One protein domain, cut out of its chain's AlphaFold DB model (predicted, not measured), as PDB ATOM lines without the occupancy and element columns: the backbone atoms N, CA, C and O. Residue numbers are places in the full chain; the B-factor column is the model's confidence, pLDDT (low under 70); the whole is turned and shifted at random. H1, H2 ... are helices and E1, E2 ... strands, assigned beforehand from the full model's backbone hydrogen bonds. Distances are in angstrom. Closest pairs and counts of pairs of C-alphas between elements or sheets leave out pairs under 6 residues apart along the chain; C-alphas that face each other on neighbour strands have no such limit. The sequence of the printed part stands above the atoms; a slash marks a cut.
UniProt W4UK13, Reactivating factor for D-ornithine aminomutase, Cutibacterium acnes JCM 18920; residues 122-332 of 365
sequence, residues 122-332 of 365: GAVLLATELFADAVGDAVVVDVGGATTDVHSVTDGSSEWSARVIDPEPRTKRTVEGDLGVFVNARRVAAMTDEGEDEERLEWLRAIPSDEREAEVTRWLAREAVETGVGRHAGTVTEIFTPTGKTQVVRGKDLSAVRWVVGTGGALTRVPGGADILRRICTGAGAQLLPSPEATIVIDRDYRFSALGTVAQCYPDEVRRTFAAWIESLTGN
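Overview. This is residues 122 to 332 of the 365 residues of the protein "Reactivating factor for D-ornithine aminomutase" of Cutibacterium acnes JCM 18920 (UniProt W4UK13). A twisted sheet of five strands is sandwiched between helices: H4 and H6 cover one face and H1 the other, with H7 and H8 packed on H1. The hairpin E4 and E5 runs out as an arm beyond the end of H4, and its tip, residues 240 to 245, sticks out. The printed part has 211 residues, with eight named helices and seven named strands in the order H1 E1 E2 E3 H2 H3 H4 E4 E5 E6 H5 H6 E7 H7 H8. The large sheet, E3 E2 E1 E6 E7, is mixed and the class is mixed, helices and strands; the whole is compact, with a radius of gyration of the C-alphas of 17.8 A and spans of 58 by 44 by 30 A.

Along the chain. H1, residues 122 to 135, begins at C-alpha (50.931, 18.820, -29.799) and is 20.0 A long. E1 is residues 138 to 143, E2 148 to 153 and E3 171 to 176. H2, 185 to 189, and H3, 198 to 201, precede H4, 211 to 232, which is 30.4 A long and ends at (48.030, 7.952, -42.540). E4, 235 to 241, and E5, 244 to 250, measure 18.3 A and 19.1 A. Then come E6, 259 to 263, H5, 265 to 268, H6, 273 to 279, E7, 295 to 298, H7, 303 to 310, and H8, 315 to 330, 22.7 A long, ending at (24.769, 21.888, -37.693).

Arrangement. E1 E2 E3 form a meander, each strand the antiparallel neighbour of the one before, with N 140 and O 151 at 2.8 A and N 174 and O 150 at 2.9 A. E6 is parallel to E1, N 141 and O 261 at 2.8 A, and to E7, N 262 and O 297 at 2.9 A. E6, H5 H6, E7 is a strand-helix-strand unit, parallel strands joined through helices, with a right-handed crossover. There are three layers, helices on both faces: H4, height 7.1 A, and H6, 8.1 A, on one face, H1, 8.0 A, on the opposite face. H5 stands at the sheet's level. The hub H4 touches H2, H5 and H6, the last at Arg 222 and Ile 276, C-alphas 5.5 A apart; H3 is close but not clearly touching, Arg 200 and Val 216 at 6.5 A between C-alphas. H1 touches H7, about perpendicular at 74 degrees, with closest C-alphas Ala 123 and Gly 308 at 4.1 A, and H8, at Leu 130 and Arg 319, 5.4 A between C-alphas. H7 only grazes the sheet with residues 303 to 305. In the antiparallel hairpin E4 and E5, N 237 and O 248 are 2.9 A apart. Every O i to N i+4 pair is within hydrogen-bond range in H1, H2, H4, H6, H7 and H8; H3 and H5 are too short for such a pair.

Size, cuts and confidence. The C-alphas farthest apart, Ser 209 and Pro 242, are 60.5 A apart. The printed part has no cut. The links E2 to E3 and H6 to E7 are long, 17 and 15 residues. The mean pLDDT of the printed part is 94.4, and residues 331 to 332 are under 70.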
ATOM      1  N   GLY A 122      51.347  19.307 -31.117       87.88
ATOM      2  CA  GLY A 122      50.931  18.820 -29.799       87.88
ATOM      3  C   GLY A 122      49.575  19.400 -29.397       87.88
ATOM      4  O   GLY A 122      48.675  18.653 -29.021       87.88
ATOM      5  N   ALA A 123      49.401  20.713 -29.572       92.75
ATOM      6  CA  ALA A 123      48.143  21.408 -29.297       92.75
ATOM      7  C   ALA A 123      47.003  20.897 -30.178       92.75
ATOM      8  O   ALA A 123      45.944  20.548 -29.663       92.75
ATOM      9  N   VAL A 124      47.228  20.773 -31.487       96.12
ATOM     10  CA  VAL A 124      46.219  20.253 -32.418       96.12
ATOM     11  C   VAL A 124      45.848  18.812 -32.069       96.12
ATOM     12  O   VAL A 124      44.669  18.488 -32.088       96.12
ATOM     13  N   LEU A 125      46.803  17.957 -31.679       94.81
ATOM     14  CA  LEU A 125      46.491  16.582 -31.272       94.81
ATOM     15  C   LEU A 125      45.592  16.538 -30.029       94.81
ATOM     16  O   LEU A 125      44.565  15.868 -30.061       94.81
ATOM     17  N   LEU A 126      45.942  17.291 -28.979       95.12
ATOM     18  CA  LEU A 126      45.140  17.380 -27.755       95.12
ATOM     19  C   LEU A 126      43.745  17.958 -28.036       95.12
ATOM     20  O   LEU A 126      42.740  17.470 -27.526       95.12
ATOM     21  N   ALA A 127      43.663  18.976 -28.891       97.88
ATOM     22  CA  ALA A 127      42.390  19.515 -29.349       97.88
ATOM     23  C   ALA A 127      41.556  18.475 -30.105       97.88
ATOM     24  O   ALA A 127      40.353  18.409 -29.878       97.88
ATOM     25  N   THR A 128      42.168  17.653 -30.960       98.38
ATOM     26  CA  THR A 128      41.480  16.577 -31.686       98.38
ATOM     27  C   THR A 128      40.921  15.516 -30.746       98.38
ATOM     28  O   THR A 128      39.797  15.072 -30.958       98.38
ATOM     29  N   GLU A 129      41.648  15.149 -29.688       97.94
ATOM     30  CA  GLU A 129      41.148  14.233 -28.653       97.94
ATOM     31  C   GLU A 129      39.897  14.798 -27.980       97.94
ATOM     32  O   GLU A 129      38.844  14.162 -27.985       97.94
ATOM     33  N   LEU A 130      39.972  16.038 -27.490       98.50
ATOM     34  CA  LEU A 130      38.840  16.694 -26.832       98.50
ATOM     35  C   LEU A 130      37.672  16.958 -27.789       98.50
ATOM     36  O   LEU A 130      36.513  16.907 -27.382       98.50
ATOM     37  N   PHE A 131      37.957  17.247 -29.055       98.56
ATOM     38  CA  PHE A 131      36.942  17.388 -30.088       98.56
ATOM     39  C   PHE A 131      36.211  16.059 -30.302       98.56
ATOM     40  O   PHE A 131      34.981  16.030 -30.259       98.56
ATOM     41  N   ALA A 132      36.946  14.958 -30.464       98.19
ATOM     42  CA  ALA A 132      36.356  13.644 -30.673       98.19
ATOM     43  C   ALA A 132      35.542  13.173 -29.459       98.19
ATOM     44  O   ALA A 132      34.430  12.679 -29.627       98.19
ATOM     45  N   ASP A 133      36.031  13.414 -28.242       97.56
ATOM     46  CA  ASP A 133      35.285  13.144 -27.007       97.56
ATOM     47  C   ASP A 133      33.969  13.938 -26.929       97.56
ATOM     48  O   ASP A 133      32.997  13.489 -26.325       97.56
ATOM     49  N   ALA A 134      33.929  15.139 -27.515       97.44
ATOM     50  CA  ALA A 134      32.764  16.015 -27.469       97.44
ATOM     51  C   ALA A 134      31.730  15.718 -28.566       97.44
ATOM     52  O   ALA A 134      30.532  15.887 -28.325       97.44
ATOM     53  N   VAL A 135      32.162  15.343 -29.778       97.25
ATOM     54  CA  VAL A 135      31.269  15.277 -30.955       97.25
ATOM     55  C   VAL A 135      31.389  14.006 -31.807       97.25
ATOM     56  O   VAL A 135      30.633  13.855 -32.781       97.25
ATOM     57  N   GLY A 136      32.272  13.081 -31.437       97.19
ATOM     58  CA  GLY A 136      32.527  11.810 -32.119       97.19
ATOM     59  C   GLY A 136      33.792  11.814 -32.979       97.19
ATOM     60  O   GLY A 136      34.391  12.861 -33.223       97.19
ATOM     61  N   ASP A 137      34.166  10.627 -33.455       98.25
ATOM     62  CA  ASP A 137      35.417  10.346 -34.167       98.25
ATOM     63  C   ASP A 137      35.762  11.352 -35.271       98.25
ATOM     64  O   ASP A 137      34.917  11.755 -36.084       98.25
ATOM     65  N   ALA A 138      37.038  11.734 -35.313       98.56
ATOM     66  CA  ALA A 138      37.513  12.842 -36.124       98.56
ATOM     67  C   ALA A 138      38.872  12.567 -36.771       98.56
ATOM     68  O   ALA A 138      39.746  11.921 -36.189       98.56
ATOM     69  N   VAL A 139      39.063  13.146 -37.954       98.75
ATOM     70  CA  VAL A 139      40.372  13.383 -38.559       98.75
ATOM     71  C   VAL A 139      40.552  14.882 -38.778       98.75
ATOM     72  O   VAL A 139      39.654  15.562 -39.271       98.75
ATOM     73  N   VAL A 140      41.710  15.406 -38.399       98.75
ATOM     74  CA  VAL A 140      42.098  16.806 -38.565       98.75
ATOM     75  C   VAL A 140      43.340  16.846 -39.437       98.75
ATOM     76  O   VAL A 140      44.334  16.187 -39.134       98.75
ATOM     77  N   VAL A 141      43.271  17.616 -40.517       98.69
ATOM     78  CA  VAL A 141      44.365  17.802 -41.468       98.69
ATOM     79  C   VAL A 141      44.847  19.247 -41.366       98.69
ATOM     80  O   VAL A 141      44.082  20.174 -41.635       98.69
ATOM     81  N   ASP A 142      46.096  19.439 -40.947       98.00
ATOM     82  CA  ASP A 142      46.760  20.741 -40.843       98.00
ATOM     83  C   ASP A 142      47.775  20.882 -41.978       98.00
ATOM     84  O   ASP A 142      48.827  20.244 -41.970       98.00
ATOM     85  N   VAL A 143      47.443  21.697 -42.981       97.75
ATOM     86  CA  VAL A 143      48.328  21.932 -44.128       97.75
ATOM     87  C   VAL A 143      49.050  23.261 -43.953       97.75
ATOM     88  O   VAL A 143      48.478  24.352 -44.121       97.75
ATOM     89  N   GLY A 144      50.338  23.158 -43.641       95.19
ATOM     90  CA  GLY A 144      51.253  24.273 -43.475       95.19
ATOM     91  C   GLY A 144      52.163  24.493 -44.683       95.19
ATOM     92  O   GLY A 144      52.229  23.715 -45.634       95.19
ATOM     93  N   GLY A 145      52.933  25.580 -44.630       94.88
ATOM     94  CA  GLY A 145      53.938  25.865 -45.657       94.88
ATOM     95  C   GLY A 145      55.100  24.862 -45.666       94.88
ATOM     96  O   GLY A 145      55.721  24.675 -46.708       94.88
ATOM     97  N   ALA A 146      55.397  24.221 -44.533       92.88
ATOM     98  CA  ALA A 146      56.535  23.313 -44.383       92.88
ATOM     99  C   ALA A 146      56.134  21.838 -44.251       92.88
ATOM    100  O   ALA A 146      56.793  20.987 -44.839       92.88
ATOM    101  N   THR A 147      55.053  21.543 -43.538       94.94
ATOM    102  CA  THR A 147      54.596  20.180 -43.246       94.94
ATOM    103  C   THR A 147      53.096  20.062 -43.484       94.94
ATOM    104  O   THR A 147      52.383  21.071 -43.472       94.94
ATOM    105  N   THR A 148      52.630  18.827 -43.662       97.69
ATOM    106  CA  THR A 148      51.216  18.475 -43.494       97.69
ATOM    107  C   THR A 148      51.091  17.495 -42.337       97.69
ATOM    108  O   THR A 148      51.720  16.439 -42.353       97.69
ATOM    109  N   ASP A 149      50.289  17.838 -41.335       97.88
ATOM    110  CA  ASP A 149      50.020  16.973 -40.188       97.88
ATOM    111  C   ASP A 149      48.624  16.353 -40.313       97.88
ATOM    112  O   ASP A 149      47.643  17.040 -40.608       97.88
ATOM    113  N   VAL A 150      48.520  15.046 -40.065       98.56
ATOM    114  CA  VAL A 150      47.236  14.331 -40.014       98.56
ATOM    115  C   VAL A 150      47.051  13.753 -38.620       98.56
ATOM    116  O   VAL A 150      47.852  12.940 -38.154       98.56
ATOM    117  N   HIS A 151      45.979  14.170 -37.951       98.38
ATOM    118  CA  HIS A 151      45.605  13.740 -36.608       98.38
ATOM    119  C   HIS A 151      44.298  12.962 -36.691       98.38
ATOM    120  O   HIS A 151      43.316  13.498 -37.190       98.38
ATOM    121  N   SER A 152      44.247  11.736 -36.183       98.38
ATOM    122  CA  SER A 152      43.007  10.964 -36.110       98.38
ATOM    123  C   SER A 152      42.737  10.474 -34.699       98.38
ATOM    124  O   SER A 152      43.654  10.096 -33.964       98.38
ATOM    125  N   VAL A 153      41.459  10.482 -34.335       98.38
ATOM    126  CA  VAL A 153      40.940   9.929 -33.088       98.38
ATOM    127  C   VAL A 153      39.725   9.085 -33.445       98.38
ATOM    128  O   VAL A 153      38.670   9.617 -33.785       98.38
ATOM    129  N   THR A 154      39.930   7.770 -33.458       97.31
ATOM    130  CA  THR A 154      38.920   6.768 -33.822       97.31
ATOM    131  C   THR A 154      39.386   5.372 -33.423       97.31
ATOM    132  O   THR A 154      40.586   5.090 -33.461       97.31
ATOM    133  N   ASP A 155      38.463   4.486 -33.069       93.88
ATOM    134  CA  ASP A 155      38.750   3.057 -32.875       93.88
ATOM    135  C   ASP A 155      38.531   2.237 -34.163       93.88
ATOM    136  O   ASP A 155      38.731   1.022 -34.184       93.88
ATOM    137  N   GLY A 156      38.178   2.911 -35.263       93.44
ATOM    138  CA  GLY A 156      37.809   2.278 -36.518       93.44
ATOM    139  C   GLY A 156      36.398   1.696 -36.483       93.44
ATOM    140  O   GLY A 156      35.653   1.805 -35.511       93.44
ATOM    141  N   SER A 157      36.008   1.073 -37.585       92.50
ATOM    142  CA  SER A 157      34.719   0.405 -37.705       92.50
ATOM    143  C   SER A 157      34.776  -1.016 -37.137       92.50
ATOM    144  O   SER A 157      35.786  -1.723 -37.223       92.50
ATOM    145  N   SER A 158      33.638  -1.504 -36.640       90.06
ATOM    146  CA  SER A 158      33.501  -2.907 -36.231       90.06
ATOM    147  C   SER A 158      33.669  -3.898 -37.389       90.06
ATOM    148  O   SER A 158      33.874  -5.085 -37.150       90.06
ATOM    149  N   GLU A 159      33.546  -3.439 -38.639       90.38
ATOM    150  CA  GLU A 159      33.724  -4.268 -39.834       90.38
ATOM    151  C   GLU A 159      35.190  -4.672 -40.035       90.38
ATOM    152  O   GLU A 159      35.483  -5.829 -40.360       90.38
ATOM    153  N   TRP A 160      36.111  -3.730 -39.822       91.12
ATOM    154  CA  TRP A 160      37.531  -3.910 -40.119       91.12
ATOM    155  C   TRP A 160      38.365  -4.306 -38.903       91.12
ATOM    156  O   TRP A 160      39.407  -4.936 -39.087       91.12
ATOM    157  N   SER A 161      37.900  -4.032 -37.680       86.44
ATOM    158  CA  SER A 161      38.653  -4.276 -36.438       86.44
ATOM    159  C   SER A 161      39.169  -5.714 -36.294       86.44
ATOM    160  O   SER A 161      40.316  -5.923 -35.918       86.44
ATOM    161  N   ALA A 162      38.374  -6.717 -36.684       85.00
ATOM    162  CA  ALA A 162      38.761  -8.131 -36.613       85.00
ATOM    163  C   ALA A 162      39.812  -8.556 -37.660       85.00
ATOM    164  O   ALA A 162      40.321  -9.675 -37.604       85.00
ATOM    165  N   ARG A 163      40.098  -7.702 -38.649       89.44
ATOM    166  CA  ARG A 163      41.052  -7.952 -39.744       89.44
ATOM    167  C   ARG A 163      42.362  -7.190 -39.558       89.44
ATOM    168  O   ARG A 163      43.273  -7.371 -40.365       89.44
ATOM    169  N   VAL A 164      42.448  -6.340 -38.536       88.31
ATOM    170  CA  VAL A 164      43.660  -5.602 -38.182       88.31
ATOM    171  C   VAL A 164      44.708  -6.587 -37.678       88.31
ATOM    172  O   VAL A 164      44.429  -7.400 -36.802       88.31
ATOM    173  N   ILE A 165      45.901  -6.530 -38.265       87.12
ATOM    174  CA  ILE A 165      47.022  -7.411 -37.899       87.12
ATOM    175  C   ILE A 165      48.140  -6.691 -37.143       87.12
ATOM    176  O   ILE A 165      48.955  -7.358 -36.520       87.12
ATOM    177  N   ASP A 166      48.164  -5.358 -37.184       85.69
ATOM    178  CA  ASP A 166      49.089  -4.525 -36.419       85.69
ATOM    179  C   ASP A 166      48.252  -3.557 -35.565       85.69
ATOM    180  O   ASP A 166      47.420  -2.839 -36.129       85.69
ATOM    181  N   PRO A 167      48.415  -3.521 -34.232       85.56
ATOM    182  CA  PRO A 167      47.610  -2.644 -33.390       85.56
ATOM    183  C   PRO A 167      47.910  -1.172 -33.685       85.56
ATOM    184  O   PRO A 167      49.061  -0.761 -33.822       85.56
ATOM    185  N   GLU A 168      46.856  -0.362 -33.726       90.69
ATOM    186  CA  GLU A 168      46.926   1.079 -33.957       90.69
ATOM    187  C   GLU A 168      46.356   1.822 -32.745       90.69
ATOM    188  O   GLU A 168      45.310   1.430 -32.222       90.69
ATOM    189  N   PRO A 169      47.002   2.903 -32.271       91.94
ATOM    190  CA  PRO A 169      46.492   3.652 -31.131       91.94
ATOM    191  C   PRO A 169      45.210   4.390 -31.525       91.94
ATOM    192  O   PRO A 169      45.106   4.879 -32.653       91.94
ATOM    193  N   ARG A 170      44.260   4.553 -30.590       93.88
ATOM    194  CA  ARG A 170      43.038   5.350 -30.814       93.88
ATOM    195  C   ARG A 170      43.367   6.754 -31.318       93.88
ATOM    196  O   ARG A 170      42.786   7.193 -32.310       93.88
ATOM    197  N   THR A 171      44.349   7.404 -30.696       95.75
ATOM    198  CA  THR A 171      44.889   8.688 -31.144       95.75
ATOM    199  C   THR A 171      46.184   8.493 -31.933       95.75
ATOM    200  O   THR A 171      47.224   8.115 -31.373       95.75
ATOM    201  N   LYS A 172      46.157   8.836 -33.222       94.81
ATOM    202  CA  LYS A 172      47.316   8.783 -34.120       94.81
ATOM    203  C   LYS A 172      47.632  10.161 -34.689       94.81
ATOM    204  O   LYS A 172      46.739  10.931 -35.027       94.81
ATOM    205  N   ARG A 173      48.925  10.443 -34.848       94.12
ATOM    206  CA  ARG A 173      49.433  11.603 -35.583       94.12
ATOM    207  C   ARG A 173      50.515  11.158 -36.555       94.12
ATOM    208  O   ARG A 173      51.426  10.445 -36.140       94.12
ATOM    209  N   THR A 174      50.452  11.637 -37.788       94.75
ATOM    210  CA  THR A 174      51.575  11.604 -38.735       94.75
ATOM    211  C   THR A 174      51.979  13.029 -39.094       94.75
ATOM    212  O   THR A 174      51.136  13.926 -39.112       94.75
ATOM    213  N   VAL A 175      53.280  13.231 -39.298       94.25
ATOM    214  CA  VAL A 175      53.892  14.518 -39.652       94.25
ATOM    215  C   VAL A 175      54.612  14.309 -40.975       94.25
ATOM    216  O   VAL A 175      55.673  13.686 -41.017       94.25
ATOM    217  N   GLU A 176      54.029  14.804 -42.058       95.00
ATOM    218  CA  GLU A 176      54.553  14.630 -43.409       95.00
ATOM    219  C   GLU A 176      55.477  15.805 -43.741       95.00
ATOM    220  O   GLU A 176      55.062  16.855 -44.249       95.00
ATOM    221  N   GLY A 177      56.754  15.648 -43.385       91.88
ATOM    222  CA  GLY A 177      57.782  16.681 -43.551       91.88
ATOM    223  C   GLY A 177      58.114  17.016 -45.006       91.88
ATOM    224  O   GLY A 177      58.718  18.051 -45.269       91.88
ATOM    225  N   ASP A 178      57.714  16.165 -45.949       93.25
ATOM    226  CA  ASP A 178      57.849  16.362 -47.388       93.25
ATOM    227  C   ASP A 178      56.626  17.024 -48.044       93.25
ATOM    228  O   ASP A 178      56.722  17.422 -49.204       93.25
ATOM    229  N   LEU A 179      55.514  17.197 -47.318       96.94
ATOM    230  CA  LEU A 179      54.226  17.651 -47.864       96.94
ATOM    231  C   LEU A 179      53.874  19.106 -47.504       96.94
ATOM    232  O   LEU A 179      52.715  19.451 -47.286       96.94
ATOM    233  N   GLY A 180      54.876  19.981 -47.419       96.56
ATOM    234  CA  GLY A 180      54.681  21.419 -47.204       96.56
ATOM    235  C   GLY A 180      54.387  22.187 -48.489       96.56
ATOM    236  O   GLY A 180      55.167  22.122 -49.439       96.56
ATOM    237  N   VAL A 181      53.336  23.011 -48.500       96.62
ATOM    238  CA  VAL A 181      52.877  23.699 -49.728       96.62
ATOM    239  C   VAL A 181      53.701  24.928 -50.130       96.62
ATOM    240  O   VAL A 181      53.365  25.588 -51.107       96.62
ATOM    241  N   PHE A 182      54.758  25.274 -49.389       96.88
ATOM    242  CA  PHE A 182      55.639  26.403 -49.709       96.88
ATOM    243  C   PHE A 182      57.117  26.003 -49.698       96.88
ATOM    244  O   PHE A 182      57.781  26.062 -50.728       96.88
ATOM    245  N   VAL A 183      57.631  25.549 -48.553       95.38
ATOM    246  CA  VAL A 183      59.034  25.132 -48.388       95.38
ATOM    247  C   VAL A 183      59.339  23.900 -49.238       95.38
ATOM    248  O   VAL A 183      60.378  23.846 -49.891       95.38
ATOM    249  N   ASN A 184      58.408  22.942 -49.271       93.69
ATOM    250  CA  ASN A 184      58.540  21.680 -50.000       93.69
ATOM    251  C   ASN A 184      57.714  21.647 -51.296       93.69
ATOM    252  O   ASN A 184      57.537  20.586 -51.885       93.69
ATOM    253  N   ALA A 185      57.245  22.804 -51.776       94.62
ATOM    254  CA  ALA A 185      56.290  22.899 -52.879       94.62
ATOM    255  C   ALA A 185      56.720  22.147 -54.146       94.62
ATOM    256  O   ALA A 185      55.899  21.471 -54.750       94.62
ATOM    257  N   ARG A 186      58.006  22.210 -54.522       94.06
ATOM    258  CA  ARG A 186      58.529  21.467 -55.684       94.06
ATOM    259  C   ARG A 186      58.413  19.957 -55.515       94.06
ATOM    260  O   ARG A 186      58.001  19.263 -56.432       94.06
ATOM    261  N   ARG A 187      58.726  19.456 -54.318       93.00
ATOM    262  CA  ARG A 187      58.616  18.029 -54.008       93.00
ATOM    263  C   ARG A 187      57.162  17.568 -54.060       93.00
ATOM    264  O   ARG A 187      56.905  16.495 -54.587       93.00
ATOM    265  N   VAL A 188      56.240  18.386 -53.555       95.56
ATOM    266  CA  VAL A 188      54.799  18.116 -53.644       95.56
ATOM    267  C   VAL A 188      54.330  18.154 -55.101       95.56
ATOM    268  O   VAL A 188      53.672  17.226 -55.545       95.56
ATOM    269  N   ALA A 189      54.733  19.162 -55.879       94.69
ATOM    270  CA  ALA A 189      54.434  19.257 -57.308       94.69
ATOM    271  C   ALA A 189      54.891  18.014 -58.090       94.69
ATOM    272  O   ALA A 189      54.131  17.471 -58.887       94.69
ATOM    273  N   ALA A 190      56.096  17.511 -57.811       93.12
ATOM    274  CA  ALA A 190      56.644  16.317 -58.450       93.12
ATOM    275  C   ALA A 190      55.851  15.025 -58.169       93.12
ATOM    276  O   ALA A 190      56.020  14.049 -58.897       93.12
ATOM    277  N   MET A 191      55.027  14.996 -57.115       92.00
ATOM    278  CA  MET A 191      54.156  13.857 -56.791       92.00
ATOM    279  C   MET A 191      52.853  13.864 -57.593       92.00
ATOM    280  O   MET A 191      52.215  12.822 -57.710       92.00
ATOM    281  N   THR A 192      52.473  15.012 -58.154       89.00
ATOM    282  CA  THR A 192      51.245  15.143 -58.940       89.00
ATOM    283  C   THR A 192      51.381  14.467 -60.304       89.00
ATOM    284  O   THR A 192      52.467  14.437 -60.887       89.00
ATOM    285  N   ASP A 193      50.263  14.006 -60.873       82.88
ATOM    286  CA  ASP A 193      50.220  13.496 -62.255       82.88
ATOM    287  C   ASP A 193      50.655  14.555 -63.286       82.88
ATOM    288  O   ASP A 193      51.114  14.223 -64.382       82.88
ATOM    289  N   GLU A 194      50.494  15.838 -62.947       78.94
ATOM    290  CA  GLU A 194      50.886  16.969 -63.786       78.94
ATOM    291  C   GLU A 194      52.411  17.224 -63.765       78.94
ATOM    292  O   GLU A 194      52.940  17.854 -64.683       78.94
ATOM    293  N   GLY A 195      53.129  16.677 -62.776       77.00
ATOM    294  CA  GLY A 195      54.570  16.833 -62.587       77.00
ATOM    295  C   GLY A 195      54.990  18.219 -62.082       77.00
ATOM    296  O   GLY A 195      54.175  19.050 -61.679       77.00
ATOM    297  N   GLU A 196      56.302  18.477 -62.086       77.50
ATOM    298  CA  GLU A 196      56.853  19.797 -61.750       77.50
ATOM    299  C   GLU A 196      56.467  20.833 -62.826       77.50
ATOM    300  O   GLU A 196      57.156  21.006 -63.831       77.50
ATOM    301  N   ASP A 197      55.348  21.528 -62.617       85.19
ATOM    302  CA  ASP A 197      54.925  22.673 -63.432       85.19
ATOM    303  C   ASP A 197      55.632  23.951 -62.947       85.19
ATOM    304  O   ASP A 197      55.123  24.705 -62.110       85.19
ATOM    305  N   GLU A 198      56.857  24.172 -63.432       87.31
ATOM    306  CA  GLU A 198      57.669  25.331 -63.033       87.31
ATOM    307  C   GLU A 198      57.013  26.672 -63.405       87.31
ATOM    308  O   GLU A 198      57.123  27.618 -62.630       87.31
ATOM    309  N   GLU A 199      56.262  26.758 -64.513       89.06
ATOM    310  CA  GLU A 199      55.532  27.985 -64.882       89.06
ATOM    311  C   GLU A 199      54.453  28.316 -63.847       89.06
ATOM    312  O   GLU A 199      54.278  29.472 -63.445       89.06
ATOM    313  N   ARG A 200      53.742  27.297 -63.358       91.38
ATOM    314  CA  ARG A 200      52.770  27.463 -62.279       91.38
ATOM    315  C   ARG A 200      53.448  27.855 -60.970       91.38
ATOM    316  O   ARG A 200      52.966  28.754 -60.281       91.38
ATOM    317  N   LEU A 201      54.580  27.238 -60.635       94.00
ATOM    318  CA  LEU A 201      55.323  27.511 -59.402       94.00
ATOM    319  C   LEU A 201      55.901  28.937 -59.325       94.00
ATOM    320  O   LEU A 201      56.156  29.413 -58.217       94.00
ATOM    321  N   GLU A 202      56.031  29.674 -60.434       94.81
ATOM    322  CA  GLU A 202      56.415  31.102 -60.416       94.81
ATOM    323  C   GLU A 202      55.454  31.973 -59.577       94.81
ATOM    324  O   GLU A 202      55.854  32.978 -58.965       94.81
ATOM    325  N   TRP A 203      54.184  31.566 -59.497       95.75
ATOM    326  CA  TRP A 203      53.135  32.239 -58.727       95.75
ATOM    327  C   TRP A 203      53.069  31.779 -57.266       95.75
ATOM    328  O   TRP A 203      52.244  32.268 -56.498       95.75
ATOM    329  N   LEU A 204      53.948  30.872 -56.834       95.94
ATOM    330  CA  LEU A 204      53.977  30.411 -55.453       95.94
ATOM    331  C   LEU A 204      54.361  31.549 -54.497       95.94
ATOM    332  O   LEU A 204      55.416  32.182 -54.629       95.94
ATOM    333  N   ARG A 205      53.538  31.766 -53.470       96.12
ATOM    334  CA  ARG A 205      53.823  32.664 -52.343       96.12
ATOM    335  C   ARG A 205      53.535  31.973 -51.023       96.12
ATOM    336  O   ARG A 205      52.650  31.130 -50.937       96.12
ATOM    337  N   ALA A 206      54.238  32.397 -49.974       92.69
ATOM    338  CA  ALA A 206      53.964  31.940 -48.613       92.69
ATOM    339  C   ALA A 206      52.559  32.354 -48.144       92.69
ATOM    340  O   ALA A 206      51.906  31.625 -47.403       92.69
ATOM    341  N   ILE A 207      52.106  33.535 -48.578       94.31
ATOM    342  CA  ILE A 207      50.769  34.066 -48.316       94.31
ATOM    343  C   ILE A 207      50.206  34.536 -49.660       94.31
ATOM    344  O   ILE A 207      50.615  35.600 -50.132       94.31
ATOM    345  N   PRO A 208      49.315  33.753 -50.291       94.00
ATOM    346  CA  PRO A 208      48.675  34.140 -51.542       94.00
ATOM    347  C   PRO A 208      47.853  35.420 -51.384       94.00
ATOM    348  O   PRO A 208      47.099  35.568 -50.419       94.00
ATOM    349  N   SER A 209      47.996  36.336 -52.336       93.69
ATOM    350  CA  SER A 209      47.320  37.635 -52.348       93.69
ATOM    351  C   SER A 209      46.292  37.779 -53.472       93.69
ATOM    352  O   SER A 209      45.379  38.601 -53.361       93.69
ATOM    353  N   ASP A 210      46.399  36.955 -54.515       95.81
ATOM    354  CA  ASP A 210      45.470  36.912 -55.639       95.81
ATOM    355  C   ASP A 210      45.080  35.479 -56.039       95.81
ATOM    356  O   ASP A 210      45.531  34.491 -55.459       95.81
ATOM    357  N   GLU A 211      44.189  35.375 -57.028       96.00
ATOM    358  CA  GLU A 211      43.620  34.100 -57.462       96.00
ATOM    359  C   GLU A 211      44.636  33.176 -58.144       96.00
ATOM    360  O   GLU A 211      44.508  31.962 -58.016       96.00
ATOM    361  N   ARG A 212      45.648  33.711 -58.839       95.00
ATOM    362  CA  ARG A 212      46.691  32.885 -59.470       95.00
ATOM    363  C   ARG A 212      47.582  32.277 -58.406       95.00
ATOM    364  O   ARG A 212      47.800  31.073 -58.413       95.00
ATOM    365  N   GLU A 213      48.029  33.091 -57.454       96.56
ATOM    366  CA  GLU A 213      48.836  32.617 -56.326       96.56
ATOM    367  C   GLU A 213      48.053  31.585 -55.491       96.56
ATOM    368  O   GLU A 213      48.585  30.541 -55.110       96.56
ATOM    369  N   ALA A 214      46.757  31.830 -55.262       96.75
ATOM    370  CA  ALA A 214      45.867  30.908 -54.559       96.75
ATOM    371  C   ALA A 214      45.675  29.583 -55.316       96.75
ATOM    372  O   ALA A 214      45.589  28.523 -54.697       96.75
ATOM    373  N   GLU A 215      45.610  29.626 -56.645       96.12
ATOM    374  CA  GLU A 215      45.423  28.458 -57.505       96.12
ATOM    375  C   GLU A 215      46.603  27.483 -57.450       96.12
ATOM    376  O   GLU A 215      46.377  26.268 -57.423       96.12
ATOM    377  N   VAL A 216      47.832  27.988 -57.314       96.25
ATOM    378  CA  VAL A 216      49.016  27.157 -57.042       96.25
ATOM    379  C   VAL A 216      48.915  26.502 -55.671       96.25
ATOM    380  O   VAL A 216      49.059  25.287 -55.551       96.25
ATOM    381  N   THR A 217      48.620  27.283 -54.625       97.06
ATOM    382  CA  THR A 217      48.529  26.747 -53.260       97.06
ATOM    383  C   THR A 217      47.430  25.696 -53.130       97.06
ATOM    384  O   THR A 217      47.655  24.686 -52.472       97.06
ATOM    385  N   ARG A 218      46.267  25.868 -53.777       96.62
ATOM    386  CA  ARG A 218      45.195  24.852 -53.770       96.62
ATOM    387  C   ARG A 218      45.620  23.546 -54.420       96.62
ATOM    388  O   ARG A 218      45.246  22.488 -53.931       96.62
ATOM    389  N   TRP A 219      46.360  23.616 -55.519       96.38
ATOM    390  CA  TRP A 219      46.850  22.424 -56.205       96.38
ATOM    391  C   TRP A 219      47.849  21.647 -55.360       96.38
ATOM    392  O   TRP A 219      47.669  20.448 -55.168       96.38
ATOM    393  N   LEU A 220      48.815  22.339 -54.757       97.50
ATOM    394  CA  LEU A 220      49.759  21.718 -53.829       97.50
ATOM    395  C   LEU A 220      49.052  21.177 -52.581       97.50
ATOM    396  O   LEU A 220      49.361  20.086 -52.120       97.50
ATOM    397  N   ALA A 221      48.078  21.916 -52.043       98.06
ATOM    398  CA  ALA A 221      47.305  21.479 -50.885       98.06
ATOM    399  C   ALA A 221      46.460  20.238 -51.192       98.06
ATOM    400  O   ALA A 221      46.346  19.370 -50.334       98.06
ATOM    401  N   ARG A 222      45.893  20.129 -52.401       97.75
ATOM    402  CA  ARG A 222      45.187  18.922 -52.850       97.75
ATOM    403  C   ARG A 222      46.100  17.705 -52.752       97.75
ATOM    404  O   ARG A 222      45.745  16.749 -52.075       97.75
ATOM    405  N   GLU A 223      47.273  17.787 -53.370       97.75
ATOM    406  CA  GLU A 223      48.247  16.694 -53.378       97.75
ATOM    407  C   GLU A 223      48.729  16.347 -51.963       97.75
ATOM    408  O   GLU A 223      48.727  15.187 -51.559       97.75
ATOM    409  N   ALA A 224      49.065  17.362 -51.164       98.25
ATOM    410  CA  ALA A 224      49.517  17.175 -49.791       98.25
ATOM    411  C   ALA A 224      48.461  16.486 -48.908       98.25
ATOM    412  O   ALA A 224      48.801  15.613 -48.109       98.25
ATOM    413  N   VAL A 225      47.181  16.842 -49.062       98.62
ATOM    414  CA  VAL A 225      46.073  16.210 -48.329       98.62
ATOM    415  C   VAL A 225      45.867  14.769 -48.784       98.62
ATOM    416  O   VAL A 225      45.786  13.882 -47.938       98.62
ATOM    417  N   GLU A 226      45.774  14.525 -50.092       98.00
ATOM    418  CA  GLU A 226      45.521  13.187 -50.638       98.00
ATOM    419  C   GLU A 226      46.658  12.223 -50.274       98.00
ATOM    420  O   GLU A 226      46.408  11.157 -49.704       98.00
ATOM    421  N   THR A 227      47.909  12.638 -50.481       97.88
ATOM    422  CA  THR A 227      49.084  11.836 -50.133       97.88
ATOM    423  C   THR A 227      49.239  11.680 -48.618       97.88
ATOM    424  O   THR A 227      49.450  10.565 -48.137       97.88
ATOM    425  N   GLY A 228      49.090  12.752 -47.835       98.06
ATOM    426  CA  GLY A 228      49.274  12.699 -46.382       98.06
ATOM    427  C   GLY A 228      48.229  11.835 -45.681       98.06
ATOM    428  O   GLY A 228      48.562  10.989 -44.850       98.06
ATOM    429  N   VAL A 229      46.956  11.977 -46.057       98.44
ATOM    430  CA  VAL A 229      45.874  11.146 -45.510       98.44
ATOM    431  C   VAL A 229      45.986   9.714 -46.022       98.44
ATOM    432  O   VAL A 229      45.773   8.782 -45.249       98.44
ATOM    433  N   GLY A 230      46.397   9.516 -47.278       97.69
ATOM    434  CA  GLY A 230      46.663   8.191 -47.832       97.69
ATOM    435  C   GLY A 230      47.755   7.430 -47.073       97.69
ATOM    436  O   GLY A 230      47.584   6.245 -46.795       97.69
ATOM    437  N   ARG A 231      48.849   8.101 -46.686       97.25
ATOM    438  CA  ARG A 231      49.919   7.521 -45.851       97.25
ATOM    439  C   ARG A 231      49.475   7.269 -44.409       97.25
ATOM    440  O   ARG A 231      49.956   6.336 -43.770       97.25
ATOM    441  N   HIS A 232      48.568   8.093 -43.890       97.69
ATOM    442  CA  HIS A 232      48.030   7.952 -42.540       97.69
ATOM    443  C   HIS A 232      47.047   6.776 -42.412       97.69
ATOM    444  O   HIS A 232      47.052   6.065 -41.398       97.69
ATOM    445  N   ALA A 233      46.190   6.608 -43.422       97.56
ATOM    446  CA  ALA A 233      45.120   5.624 -43.461       97.56
ATOM    447  C   ALA A 233      45.644   4.196 -43.644       97.56
ATOM    448  O   ALA A 233      46.663   3.939 -44.284       97.56
ATOM    449  N   GLY A 234      44.905   3.245 -43.085       95.94
ATOM    450  CA  GLY A 234      45.178   1.830 -43.232       95.94
ATOM    451  C   GLY A 234      44.839   1.316 -44.624       95.94
ATOM    452  O   GLY A 234      43.961   1.842 -45.307       95.94
ATOM    453  N   THR A 235      45.531   0.261 -45.039       96.44
ATOM    454  CA  THR A 235      45.337  -0.418 -46.319       96.44
ATOM    455  C   THR A 235      44.741  -1.803 -46.111       96.44
ATOM    456  O   THR A 235      45.052  -2.503 -45.144       96.44
ATOM    457  N   VAL A 236      43.883  -2.211 -47.045       95.44
ATOM    458  CA  VAL A 236      43.293  -3.550 -47.093       95.44
ATOM    459  C   VAL A 236      44.058  -4.371 -48.123       95.44
ATOM    460  O   VAL A 236      44.042  -4.065 -49.314       95.44
ATOM    461  N   THR A 237      44.721  -5.435 -47.676       92.81
ATOM    462  CA  THR A 237      45.479  -6.340 -48.551       92.81
ATOM    463  C   THR A 237      44.881  -7.741 -48.523       92.81
ATOM    464  O   THR A 237      44.481  -8.237 -47.472       92.81
ATOM    465  N   GLU A 238      44.836  -8.414 -49.673       91.62
ATOM    466  CA  GLU A 238      44.496  -9.837 -49.730       91.62
ATOM    467  C   GLU A 238      45.734 -10.692 -49.451       91.62
ATOM    468  O   GLU A 238      46.754 -10.567 -50.131       91.62
ATOM    469  N   ILE A 239      45.626 -11.618 -48.502       90.00
ATOM    470  CA  ILE A 239      46.624 -12.665 -48.283       90.00
ATOM    471  C   ILE A 239      46.015 -14.042 -48.545       90.00
ATOM    472  O   ILE A 239      44.829 -14.293 -48.317       90.00
ATOM    473  N   PHE A 240      46.851 -14.956 -49.029       88.44
ATOM    474  CA  PHE A 240      46.467 -16.345 -49.236       88.44
ATOM    475  C   PHE A 240      46.836 -17.167 -48.008       88.44
ATOM    476  O   PHE A 240      48.005 -17.286 -47.645       88.44
ATOM    477  N   THR A 241      45.824 -17.761 -47.390       85.19
ATOM    478  CA  THR A 241      45.965 -18.707 -46.283       85.19
ATOM    479  C   THR A 241      45.646 -20.121 -46.771       85.19
ATOM    480  O   THR A 241      45.004 -20.278 -47.816       85.19
ATOM    481  N   PRO A 242      46.015 -21.176 -46.020       89.06
ATOM    482  CA  PRO A 242      45.598 -22.545 -46.338       89.06
ATOM    483  C   PRO A 242      44.074 -22.723 -46.450       89.06
ATOM    484  O   PRO A 242      43.612 -23.646 -47.114       89.06
ATOM    485  N   THR A 243      43.292 -21.835 -45.826       87.81
ATOM    486  CA  THR A 243      41.823 -21.814 -45.865       87.81
ATOM    487  C   THR A 243      41.237 -20.950 -46.988       87.81
ATOM    488  O   THR A 243      40.019 -20.906 -47.140       87.81
ATOM    489  N   GLY A 244      42.072 -20.283 -47.792       89.44
ATOM    490  CA  GLY A 244      41.655 -19.432 -48.909       89.44
ATOM    491  C   GLY A 244      42.160 -17.992 -48.807       89.44
ATOM    492  O   GLY A 244      43.036 -17.666 -48.002       89.44
ATOM    493  N   LYS A 245      41.611 -17.119 -49.657       89.19
ATOM    494  CA  LYS A 245      41.882 -15.679 -49.607       89.19
ATOM    495  C   LYS A 245      41.232 -15.068 -48.368       89.19
ATOM    496  O   LYS A 245      40.045 -15.283 -48.139       89.19
ATOM    497  N   THR A 246      41.991 -14.281 -47.617       89.69
ATOM    498  CA  THR A 246      41.463 -13.436 -46.543       89.69
ATOM    499  C   THR A 246      41.991 -12.019 -46.697       89.69
ATOM    500  O   THR A 246      43.082 -11.809 -47.229       89.69
ATOM    501  N   GLN A 247      41.207 -11.048 -46.245       91.31
ATOM    502  CA  GLN A 247      41.625  -9.656 -46.188       91.31
ATOM    503  C   GLN A 247      42.257  -9.369 -44.833       91.31
ATOM    504  O   GLN A 247      41.738  -9.795 -43.801       91.31
ATOM    505  N   VAL A 248      43.358  -8.630 -44.855       92.88
ATOM    506  CA  VAL A 248      44.018  -8.094 -43.666       92.88
ATOM    507  C   VAL A 248      44.146  -6.586 -43.784       92.88
ATOM    508  O   VAL A 248      44.295  -6.050 -44.883       92.88
ATOM    509  N   VAL A 249      44.090  -5.920 -42.639       93.88
ATOM    510  CA  VAL A 249      44.200  -4.472 -42.508       93.88
ATOM    511  C   VAL A 249      45.518  -4.140 -41.831       93.88
ATOM    512  O   VAL A 249      45.804  -4.636 -40.739       93.88
ATOM    513  N   ARG A 250      46.309  -3.281 -42.472       93.12
ATOM    514  CA  ARG A 250      47.495  -2.661 -41.871       93.12
ATOM    515  C   ARG A 250      47.279  -1.165 -41.794       93.12
ATOM    516  O   ARG A 250      46.993  -0.556 -42.818       93.12
ATOM    517  N   GLY A 251      47.467  -0.568 -40.625       92.50
ATOM    518  CA  GLY A 251      47.303   0.869 -40.448       92.50
ATOM    519  C   GLY A 251      45.929   1.282 -39.917       92.50
ATOM    520  O   GLY A 251      45.087   0.455 -39.569       92.50
ATOM    521  N   LYS A 252      45.719   2.597 -39.842       95.62
ATOM    522  CA  LYS A 252      44.607   3.231 -39.127       95.62
ATOM    523  C   LYS A 252      43.301   3.191 -39.924       95.62
ATOM    524  O   LYS A 252      43.232   3.764 -41.005       95.62
ATOM    525  N   ASP A 253      42.249   2.588 -39.382       97.06
ATOM    526  CA  ASP A 253      40.920   2.650 -40.000       97.06
ATOM    527  C   ASP A 253      40.275   4.029 -39.770       97.06
ATOM    528  O   ASP A 253      39.965   4.380 -38.634       97.06
ATOM    529  N   LEU A 254      40.075   4.811 -40.839       97.88
ATOM    530  CA  LEU A 254      39.376   6.101 -40.793       97.88
ATOM    531  C   LEU A 254      37.914   6.009 -41.259       97.88
ATOM    532  O   LEU A 254      37.230   7.027 -41.299       97.88
ATOM    533  N   SER A 255      37.408   4.827 -41.613       96.69
ATOM    534  CA  SER A 255      36.063   4.669 -42.189       96.69
ATOM    535  C   SER A 255      34.927   5.000 -41.218       96.69
ATOM    536  O   SER A 255      33.853   5.406 -41.656       96.69
ATOM    537  N   ALA A 256      35.176   4.904 -39.908       95.62
ATOM    538  CA  ALA A 256      34.237   5.301 -38.857       95.62
ATOM    539  C   ALA A 256      34.275   6.806 -38.525       95.62
ATOM    540  O   ALA A 256      33.446   7.289 -37.752       95.62
ATOM    541  N   VAL A 257      35.217   7.564 -39.100       97.56
ATOM    542  CA  VAL A 257      35.353   8.996 -38.824       97.56
ATOM    543  C   VAL A 257      34.106   9.747 -39.272       97.56
ATOM    544  O   VAL A 257      33.691   9.697 -40.432       97.56
ATOM    545  N   ARG A 258      33.546  10.521 -38.344       97.00
ATOM    546  CA  ARG A 258      32.370  11.357 -38.569       97.00
ATOM    547  C   ARG A 258      32.735  12.763 -39.026       97.00
ATOM    548  O   ARG A 258      31.990  13.370 -39.799       97.00
ATOM    549  N   TRP A 259      33.862  13.280 -38.544       98.50
ATOM    550  CA  TRP A 259      34.292  14.655 -38.764       98.50
ATOM    551  C   TRP A 259      35.633  14.719 -39.484       98.50
ATOM    552  O   TRP A 259      36.628  14.192 -39.004       98.50
ATOM    553  N   VAL A 260      35.668  15.428 -40.608       98.75
ATOM    554  CA  VAL A 260      36.900  15.740 -41.338       98.75
ATOM    555  C   VAL A 260      37.144  17.237 -41.216       98.75
ATOM    556  O   VAL A 260      36.410  18.051 -41.781       98.75
ATOM    557  N   VAL A 261      38.155  17.623 -40.450       98.75
ATOM    558  CA  VAL A 261      38.443  19.027 -40.159       98.75
ATOM    559  C   VAL A 261      39.684  19.480 -40.918       98.75
ATOM    560  O   VAL A 261      40.734  18.856 -40.833       98.75
ATOM    561  N   GLY A 262      39.575  20.597 -41.632       98.38
ATOM    562  CA  GLY A 262      40.717  21.282 -42.234       98.38
ATOM    563  C   GLY A 262      41.190  22.438 -41.379       98.38
ATOM    564  O   GLY A 262      40.403  23.338 -41.086       98.38
ATOM    565  N   THR A 263      42.474  22.457 -41.049       97.38
ATOM    566  CA  THR A 263      43.160  23.612 -40.466       97.38
ATOM    567  C   THR A 263      44.442  23.921 -41.251       97.38
ATOM    568  O   THR A 263      44.675  23.371 -42.331       97.38
ATOM    569  N   GLY A 264      45.238  24.876 -40.782       94.62
ATOM    570  CA  GLY A 264      46.430  25.327 -41.498       94.62
ATOM    571  C   GLY A 264      46.123  26.360 -42.579       94.62
ATOM    572  O   GLY A 264      44.998  26.491 -43.073       94.62
ATOM    573  N   GLY A 265      47.120  27.175 -42.927       93.94
ATOM    574  CA  GLY A 265      46.940  28.313 -43.840       93.94
ATOM    575  C   GLY A 265      46.367  27.919 -45.203       93.94
ATOM    576  O   GLY A 265      45.505  28.625 -45.729       93.94
ATOM    577  N   ALA A 266      46.779  26.766 -45.732       96.31
ATOM    578  CA  ALA A 266      46.389  26.331 -47.067       96.31
ATOM    579  C   ALA A 266      44.919  25.885 -47.160       96.31
ATOM    580  O   ALA A 266      44.296  26.090 -48.195       96.31
ATOM    581  N   LEU A 267      44.339  25.330 -46.089       97.38
ATOM    582  CA  LEU A 267      42.931  24.904 -46.074       97.38
ATOM    583  C   LEU A 267      41.980  25.974 -45.522       97.38
ATOM    584  O   LEU A 267      40.785  25.950 -45.820       97.38
ATOM    585  N   THR A 268      42.488  26.907 -44.710       96.06
ATOM    586  CA  THR A 268      41.659  27.901 -44.005       96.06
ATOM    587  C   THR A 268      41.627  29.266 -44.682       96.06
ATOM    588  O   THR A 268      40.582  29.924 -44.666       96.06
ATOM    589  N   ARG A 269      42.751  29.716 -45.257       94.88
ATOM    590  CA  ARG A 269      42.889  31.059 -45.851       94.88
ATOM    591  C   ARG A 269      42.730  31.057 -47.361       94.88
ATOM    592  O   ARG A 269      42.311  32.069 -47.916       94.88
ATOM    593  N   VAL A 270      43.010  29.931 -48.005       95.00
ATOM    594  CA  VAL A 270      42.806  29.762 -49.441       95.00
ATOM    595  C   VAL A 270      41.424  29.129 -49.684       95.00
ATOM    596  O   VAL A 270      41.076  28.155 -49.013       95.00
ATOM    597  N   PRO A 271      40.592  29.671 -50.598       93.94
ATOM    598  CA  PRO A 271      39.299  29.069 -50.940       93.94
ATOM    599  C   PRO A 271      39.425  27.601 -51.388       93.94
ATOM    600  O   PRO A 271      40.478  27.185 -51.845       93.94
ATOM    601  N   GLY A 272      38.356  26.805 -51.297       95.75
ATOM    602  CA  GLY A 272      38.344  25.422 -51.813       95.75
ATOM    603  C   GLY A 272      38.864  24.334 -50.861       95.75
ATOM    604  O   GLY A 272      38.828  23.160 -51.218       95.75
ATOM    605  N   GLY A 273      39.274  24.671 -49.631       97.25
ATOM    606  CA  GLY A 273      39.717  23.675 -48.639       97.25
ATOM    607  C   GLY A 273      38.691  22.565 -48.361       97.25
ATOM    608  O   GLY A 273      39.057  21.401 -48.230       97.25
ATOM    609  N   ALA A 274      37.394  22.891 -48.349       97.81
ATOM    610  CA  ALA A 274      36.339  21.892 -48.160       97.81
ATOM    611  C   ALA A 274      36.220  20.917 -49.346       97.81
ATOM    612  O   ALA A 274      35.970  19.731 -49.137       97.81
ATOM    613  N   ASP A 275      36.429  21.400 -50.573       98.19
ATOM    614  CA  ASP A 275      36.398  20.565 -51.778       98.19
ATOM    615  C   ASP A 275      37.610  19.631 -51.828       98.19
ATOM    616  O   ASP A 275      37.476  18.476 -52.224       98.19
ATOM    617  N   ILE A 276      38.776  20.107 -51.375       98.50
ATOM    618  CA  ILE A 276      39.985  19.288 -51.217       98.50
ATOM    619  C   ILE A 276      39.719  18.147 -50.231       98.50
ATOM    620  O   ILE A 276      39.890  16.982 -50.576       98.50
ATOM    621  N   LEU A 277      39.215  18.456 -49.033       98.62
ATOM    622  CA  LEU A 277      38.904  17.432 -48.030       98.62
ATOM    623  C   LEU A 277      37.799  16.471 -48.481       98.62
ATOM    624  O   LEU A 277      37.781  15.316 -48.073       98.62
ATOM    625  N   ARG A 278      36.876  16.897 -49.347       98.38
ATOM    626  CA  ARG A 278      35.835  15.999 -49.865       98.38
ATOM    627  C   ARG A 278      36.414  14.887 -50.736       98.38
ATOM    628  O   ARG A 278      35.829  13.811 -50.776       98.38
ATOM    629  N   ARG A 279      37.560  15.108 -51.387       97.81
ATOM    630  CA  ARG A 279      38.204  14.114 -52.267       97.81
ATOM    631  C   ARG A 279      38.726  12.895 -51.520       97.81
ATOM    632  O   ARG A 279      38.678  11.806 -52.074       97.81
ATOM    633  N   ILE A 280      39.147  13.062 -50.267       97.88
ATOM    634  CA  ILE A 280      39.585  11.938 -49.427       97.88
ATOM    635  C   ILE A 280      38.414  11.167 -48.796       97.88
ATOM    636  O   ILE A 280      38.634  10.130 -48.187       97.88
ATOM    637  N   CYS A 281      37.175  11.662 -48.906       98.19
ATOM    638  CA  CYS A 281      35.998  11.044 -48.291       98.19
ATOM    639  C   CYS A 281      35.394   9.973 -49.216       98.19
ATOM    640  O   CYS A 281      34.277  10.129 -49.714       98.19
ATOM    641  N   THR A 282      36.155   8.923 -49.520       97.69
ATOM    642  CA  THR A 282      35.758   7.856 -50.460       97.69
ATOM    643  C   THR A 282      35.198   6.609 -49.776       97.69
ATOM    644  O   THR A 282      34.621   5.757 -50.453       97.69
ATOM    645  N   GLY A 283      35.310   6.520 -48.449       96.19
ATOM    646  CA  GLY A 283      34.934   5.354 -47.656       96.19
ATOM    647  C   GLY A 283      35.947   4.212 -47.733       96.19
ATOM    648  O   GLY A 283      37.050   4.343 -48.267       96.19
ATOM    649  N   ALA A 284      35.565   3.066 -47.171       95.00
ATOM    650  CA  ALA A 284      36.407   1.879 -47.164       95.00
ATOM    651  C   ALA A 284      36.544   1.265 -48.571       95.00
ATOM    652  O   ALA A 284      35.558   0.984 -49.254       95.00
ATOM    653  N   GLY A 285      37.784   1.008 -48.980       93.50
ATOM    654  CA  GLY A 285      38.144   0.348 -50.232       93.50
ATOM    655  C   GLY A 285      39.510  -0.323 -50.118       93.50
ATOM    656  O   GLY A 285      39.769  -1.059 -49.171       93.50
ATOM    657  N   ALA A 286      40.414  -0.057 -51.068       93.75
ATOM    658  CA  ALA A 286      41.820  -0.463 -50.933       93.75
ATOM    659  C   ALA A 286      42.514   0.238 -49.746       93.75
ATOM    660  O   ALA A 286      43.448  -0.302 -49.155       93.75
ATOM    661  N   GLN A 287      42.024   1.427 -49.391       96.88
ATOM    662  CA  GLN A 287      42.379   2.167 -48.186       96.88
ATOM    663  C   GLN A 287      41.127   2.381 -47.334       96.88
ATOM    664  O   GLN A 287      40.011   2.429 -47.854       96.88
ATOM    665  N   LEU A 288      41.313   2.513 -46.027       97.12
ATOM    666  CA  LEU A 288      40.250   2.757 -45.059       97.12
ATOM    667  C   LEU A 288      40.131   4.256 -44.788       97.12
ATOM    668  O   LEU A 288      40.623   4.759 -43.779       97.12
ATOM    669  N   LEU A 289      39.527   4.970 -45.737       98.38
ATOM    670  CA  LEU A 289      39.375   6.425 -45.723       98.38
ATOM    671  C   LEU A 289      38.021   6.859 -45.129       98.38
ATOM    672  O   LEU A 289      37.101   6.037 -45.058       98.38
ATOM    673  N   PRO A 290      37.867   8.139 -44.723       98.38
ATOM    674  CA  PRO A 290      36.596   8.664 -44.225       98.38
ATOM    675  C   PRO A 290      35.432   8.425 -45.189       98.38
ATOM    676  O   PRO A 290      35.590   8.504 -46.409       98.38
ATOM    677  N   SER A 291      34.247   8.162 -44.641       97.12
ATOM    678  CA  SER A 291      33.040   7.907 -45.436       97.12
ATOM    679  C   SER A 291      32.598   9.139 -46.241       97.12
ATOM    680  O   SER A 291      32.791  10.266 -45.772       97.12
ATOM    681  N   PRO A 292      31.934   8.987 -47.404       97.31
ATOM    682  CA  PRO A 292      31.345  10.115 -48.137       97.31
ATOM    683  C   PRO A 292      30.374  10.972 -47.305       97.31
ATOM    684  O   PRO A 292      30.245  12.177 -47.543       97.31
ATOM    685  N   GLU A 293      29.721  10.367 -46.311       96.12
ATOM    686  CA  GLU A 293      28.800  10.989 -45.355       96.12
ATOM    687  C   GLU A 293      29.512  11.781 -44.249       96.12
ATOM    688  O   GLU A 293      28.852  12.507 -43.499       96.12
ATOM    689  N   ALA A 294      30.842  11.678 -44.138       97.38
ATOM    690  CA  ALA A 294      31.605  12.429 -43.154       97.38
ATOM    691  C   ALA A 294      31.388  13.939 -43.340       97.38
ATOM    692  O   ALA A 294      31.338  14.489 -44.453       97.38
ATOM    693  N   THR A 295      31.229  14.632 -42.216       98.19
ATOM    694  CA  THR A 295      30.962  16.067 -42.207       98.19
ATOM    695  C   THR A 295      32.276  16.830 -42.230       98.19
ATOM    696  O   THR A 295      33.146  16.618 -41.387       98.19
ATOM    697  N   ILE A 296      32.407  17.738 -43.197       98.38
ATOM    698  CA  ILE A 296      33.613  18.547 -43.372       98.38
ATOM    699  C   ILE A 296      33.446  19.884 -42.667       98.38
ATOM    700  O   ILE A 296      32.449  20.579 -42.876       98.38
ATOM    701  N   VAL A 297      34.450  20.268 -41.885       97.75
ATOM    702  CA  VAL A 297      34.504  21.556 -41.188       97.75
ATOM    703  C   VAL A 297      35.846  22.228 -41.462       97.75
ATOM    704  O   VAL A 297      36.885  21.581 -41.452       97.75
ATOM    705  N   ILE A 298      35.842  23.540 -41.703       97.94
ATOM    706  CA  ILE A 298      37.076  24.319 -41.874       97.94
ATOM    707  C   ILE A 298      37.290  25.194 -40.644       97.94
ATOM    708  O   ILE A 298      36.473  26.067 -40.339       97.94
ATOM    709  N   ASP A 299      38.409  24.988 -39.962       97.38
ATOM    710  CA  ASP A 299      38.816  25.726 -38.774       97.38
ATOM    711  C   ASP A 299      39.414  27.099 -39.130       97.38
ATOM    712  O   ASP A 299      40.607  27.359 -39.003       97.38
ATOM    713  N   ARG A 300      38.563  28.011 -39.606       95.31
ATOM    714  CA  ARG A 300      38.993  29.339 -40.085       95.31
ATOM    715  C   ARG A 300      39.647  30.219 -39.019       95.31
ATOM    716  O   ARG A 300      40.431  31.101 -39.366       95.31
ATOM    717  N   ASP A 301      39.323  29.975 -37.751       94.81
ATOM    718  CA  ASP A 301      39.793  30.782 -36.622       94.81
ATOM    719  C   ASP A 301      40.935  30.103 -35.848       94.81
ATOM    720  O   ASP A 301      41.281  30.570 -34.765       94.81
ATOM    721  N   TYR A 302      41.522  29.023 -36.384       95.12
ATOM    722  CA  TYR A 302      42.592  28.259 -35.732       95.12
ATOM    723  C   TYR A 302      42.225  27.814 -34.303       95.12
ATOM    724  O   TYR A 302      43.034  27.867 -33.372       95.12
ATOM    725  N   ARG A 303      40.976  27.375 -34.116       96.62
ATOM    726  CA  ARG A 303      40.452  26.851 -32.853       96.62
ATOM    727  C   ARG A 303      41.261  25.662 -32.369       96.62
ATOM    728  O   ARG A 303      41.480  25.578 -31.171       96.62
ATOM    729  N   PHE A 304      41.714  24.763 -33.241       97.56
ATOM    730  CA  PHE A 304      42.422  23.560 -32.790       97.56
ATOM    731  C   PHE A 304      43.756  23.895 -32.120       97.56
ATOM    732  O   PHE A 304      44.027  23.408 -31.026       97.56
ATOM    733  N   SER A 305      44.561  24.785 -32.701       94.81
ATOM    734  CA  SER A 305      45.822  25.194 -32.071       94.81
ATOM    735  C   SER A 305      45.588  26.061 -30.826       94.81
ATOM    736  O   SER A 305      46.223  25.842 -29.791       94.81
ATOM    737  N   ALA A 306      44.639  27.001 -30.878       95.38
ATOM    738  CA  ALA A 306      44.338  27.888 -29.754       95.38
ATOM    739  C   ALA A 306      43.717  27.141 -28.560       95.38
ATOM    740  O   ALA A 306      44.198  27.262 -27.432       95.38
ATOM    741  N   LEU A 307      42.669  26.346 -28.800       96.81
ATOM    742  CA  LEU A 307      41.991  25.565 -27.763       96.81
ATOM    743  C   LEU A 307      42.875  24.430 -27.250       96.81
ATOM    744  O   LEU A 307      42.895  24.188 -26.049       96.81
ATOM    745  N   GLY A 308      43.664  23.800 -28.122       95.44
ATOM    746  CA  GLY A 308      44.650  22.796 -27.730       95.44
ATOM    747  C   GLY A 308      45.704  23.326 -26.759       95.44
ATOM    748  O   GLY A 308      46.108  22.621 -25.843       95.44
ATOM    749  N   THR A 309      46.098  24.594 -26.898       92.75
ATOM    750  CA  THR A 309      47.038  25.238 -25.968       92.75
ATOM    751  C   THR A 309      46.416  25.418 -24.580       92.75
ATOM    752  O   THR A 309      47.023  25.088 -23.567       92.75
ATOM    753  N   VAL A 310      45.174  25.910 -24.498       94.31
ATOM    754  CA  VAL A 310      44.509  26.134 -23.198       94.31
ATOM    755  C   VAL A 310      43.935  24.854 -22.577       94.31
ATOM    756  O   VAL A 310      43.672  24.823 -21.373       94.31
ATOM    757  N   ALA A 311      43.786  23.785 -23.363       94.50
ATOM    758  CA  ALA A 311      43.282  22.482 -22.932       94.50
ATOM    759  C   ALA A 311      44.119  21.836 -21.819       94.50
ATOM    760  O   ALA A 311      43.570  21.077 -21.026       94.50
ATOM    761  N   GLN A 312      45.407  22.178 -21.705       88.69
ATOM    762  CA  GLN A 312      46.259  21.715 -20.602       88.69
ATOM    763  C   GLN A 312      45.710  22.124 -19.225       88.69
ATOM    764  O   GLN A 312      45.942  21.433 -18.238       88.69
ATOM    765  N   CYS A 313      44.987  23.247 -19.154       92.44
ATOM    766  CA  CYS A 313      44.406  23.768 -17.914       92.44
ATOM    767  C   CYS A 313      42.877  23.653 -17.872       92.44
ATOM    768  O   CYS A 313      42.311  23.524 -16.789       92.44
ATOM    769  N   TYR A 314      42.213  23.716 -19.030       96.12
ATOM    770  CA  TYR A 314      40.755  23.836 -19.138       96.12
ATOM    771  C   TYR A 314      40.145  22.816 -20.124       96.12
ATOM    772  O   TYR A 314      39.493  23.209 -21.097       96.12
ATOM    773  N   PRO A 315      40.365  21.499 -19.938       96.81
ATOM    774  CA  PRO A 315      39.928  20.491 -20.907       96.81
ATOM    775  C   PRO A 315      38.398  20.401 -21.020       96.81
ATOM    776  O   PRO A 315      37.864  20.199 -22.111       96.81
ATOM    777  N   ASP A 316      37.672  20.599 -19.916       97.75
ATOM    778  CA  ASP A 316      36.206  20.565 -19.901       97.75
ATOM    779  C   ASP A 316      35.591  21.763 -20.628       97.75
ATOM    780  O   ASP A 316      34.619  21.618 -21.373       97.75
ATOM    781  N   GLU A 317      36.147  22.958 -20.433       98.19
ATOM    782  CA  GLU A 317      35.740  24.167 -21.145       98.19
ATOM    783  C   GLU A 317      35.980  24.007 -22.644       98.19
ATOM    784  O   GLU A 317      35.076  24.294 -23.427       98.19
ATOM    785  N   VAL A 318      37.146  23.487 -23.034       98.19
ATOM    786  CA  VAL A 318      37.493  23.234 -24.438       98.19
ATOM    787  C   VAL A 318      36.521  22.243 -25.080       98.19
ATOM    788  O   VAL A 318      35.981  22.543 -26.147       98.19
ATOM    789  N   ARG A 319      36.209  21.117 -24.417       98.12
ATOM    790  CA  ARG A 319      35.186  20.164 -24.892       98.12
ATOM    791  C   ARG A 319      33.839  20.840 -25.127       98.12
ATOM    792  O   ARG A 319      33.243  20.687 -26.194       98.12
ATOM    793  N   ARG A 320      33.367  21.637 -24.160       98.00
ATOM    794  CA  ARG A 320      32.102  22.384 -24.288       98.00
ATOM    795  C   ARG A 320      32.147  23.396 -25.432       98.00
ATOM    796  O   ARG A 320      31.155  23.549 -26.140       98.00
ATOM    797  N   THR A 321      33.277  24.070 -25.636       98.00
ATOM    798  CA  THR A 321      33.465  25.003 -26.754       98.00
ATOM    799  C   THR A 321      33.394  24.290 -28.102       98.00
ATOM    800  O   THR A 321      32.726  24.799 -29.004       98.00
ATOM    801  N   PHE A 322      34.006  23.112 -28.249       98.12
ATOM    802  CA  PHE A 322      33.897  22.323 -29.479       98.12
ATOM    803  C   PHE A 322      32.472  21.841 -29.741       98.12
ATOM    804  O   PHE A 322      31.976  22.013 -30.855       98.12
ATOM    805  N   ALA A 323      31.784  21.326 -28.719       97.19
ATOM    806  CA  ALA A 323      30.385  20.917 -28.839       97.19
ATOM    807  C   ALA A 323      29.492  22.079 -29.306       97.19
ATOM    808  O   ALA A 323      28.769  21.947 -30.292       97.19
ATOM    809  N   ALA A 324      29.604  23.247 -28.661       96.94
ATOM    810  CA  ALA A 324      28.837  24.438 -29.026       96.94
ATOM    811  C   ALA A 324      29.174  24.946 -30.439       96.94
ATOM    812  O   ALA A 324      28.292  25.392 -31.175       96.94
ATOM    813  N   TRP A 325      30.445  24.873 -30.843       96.06
ATOM    814  CA  TRP A 325      30.861  25.242 -32.193       96.06
ATOM    815  C   TRP A 325      30.213  24.336 -33.242       96.06
ATOM    816  O   TRP A 325      29.605  24.841 -34.186       96.06
ATOM    817  N   ILE A 326      30.255  23.019 -33.053       95.62
ATOM    818  CA  ILE A 326      29.628  22.066 -33.973       95.62
ATOM    819  C   ILE A 326      28.102  22.196 -33.989       95.62
ATOM    820  O   ILE A 326      27.500  22.171 -35.064       95.62
ATOM    821  N   GLU A 327      27.464  22.412 -32.840       93.88
ATOM    822  CA  GLU A 327      26.025  22.683 -32.759       93.88
ATOM    823  C   GLU A 327      25.644  23.941 -33.556       93.88
ATOM    824  O   GLU A 327      24.668  23.933 -34.309       93.88
ATOM    825  N   SER A 328      26.456  25.001 -33.478       93.31
ATOM    826  CA  SER A 328      26.227  26.234 -34.240       93.31
ATOM    827  C   SER A 328      26.332  26.041 -35.759       93.31
ATOM    828  O   SER A 328      25.641  26.727 -36.511       93.31
ATOM    829  N   LEU A 329      27.161  25.093 -36.214       88.75
ATOM    830  CA  LEU A 329      27.341  24.768 -37.632       88.75
ATOM    831  C   LEU A 329      26.256  23.824 -38.166       88.75
ATOM    832  O   LEU A 329      25.892  23.907 -39.336       88.75
ATOM    833  N   THR A 330      25.749  22.926 -37.319       82.75
ATOM    834  CA  THR A 330      24.769  21.888 -37.693       82.75
ATOM    835  C   THR A 330      23.316  22.264 -37.398       82.75
ATOM    836  O   THR A 330      22.406  21.552 -37.822       82.75
ATOM    837  N   GLY A 331      23.092  23.387 -36.707       62.53
ATOM    838  CA  GLY A 331      21.795  24.018 -36.472       62.53
ATOM    839  C   GLY A 331      20.758  23.091 -35.843       62.53
ATOM    840  O   GLY A 331      19.959  22.526 -36.570       62.53
ATOM    841  N   ASN A 332      20.728  22.944 -34.511       47.75
ATOM    842  CA  ASN A 332      19.714  22.199 -33.727       47.75
ATOM    843  C   ASN A 332      19.327  20.782 -34.216       47.75
ATOM    844  O   ASN A 332      18.383  20.177 -33.699       47.75
TER     845      ASN A 332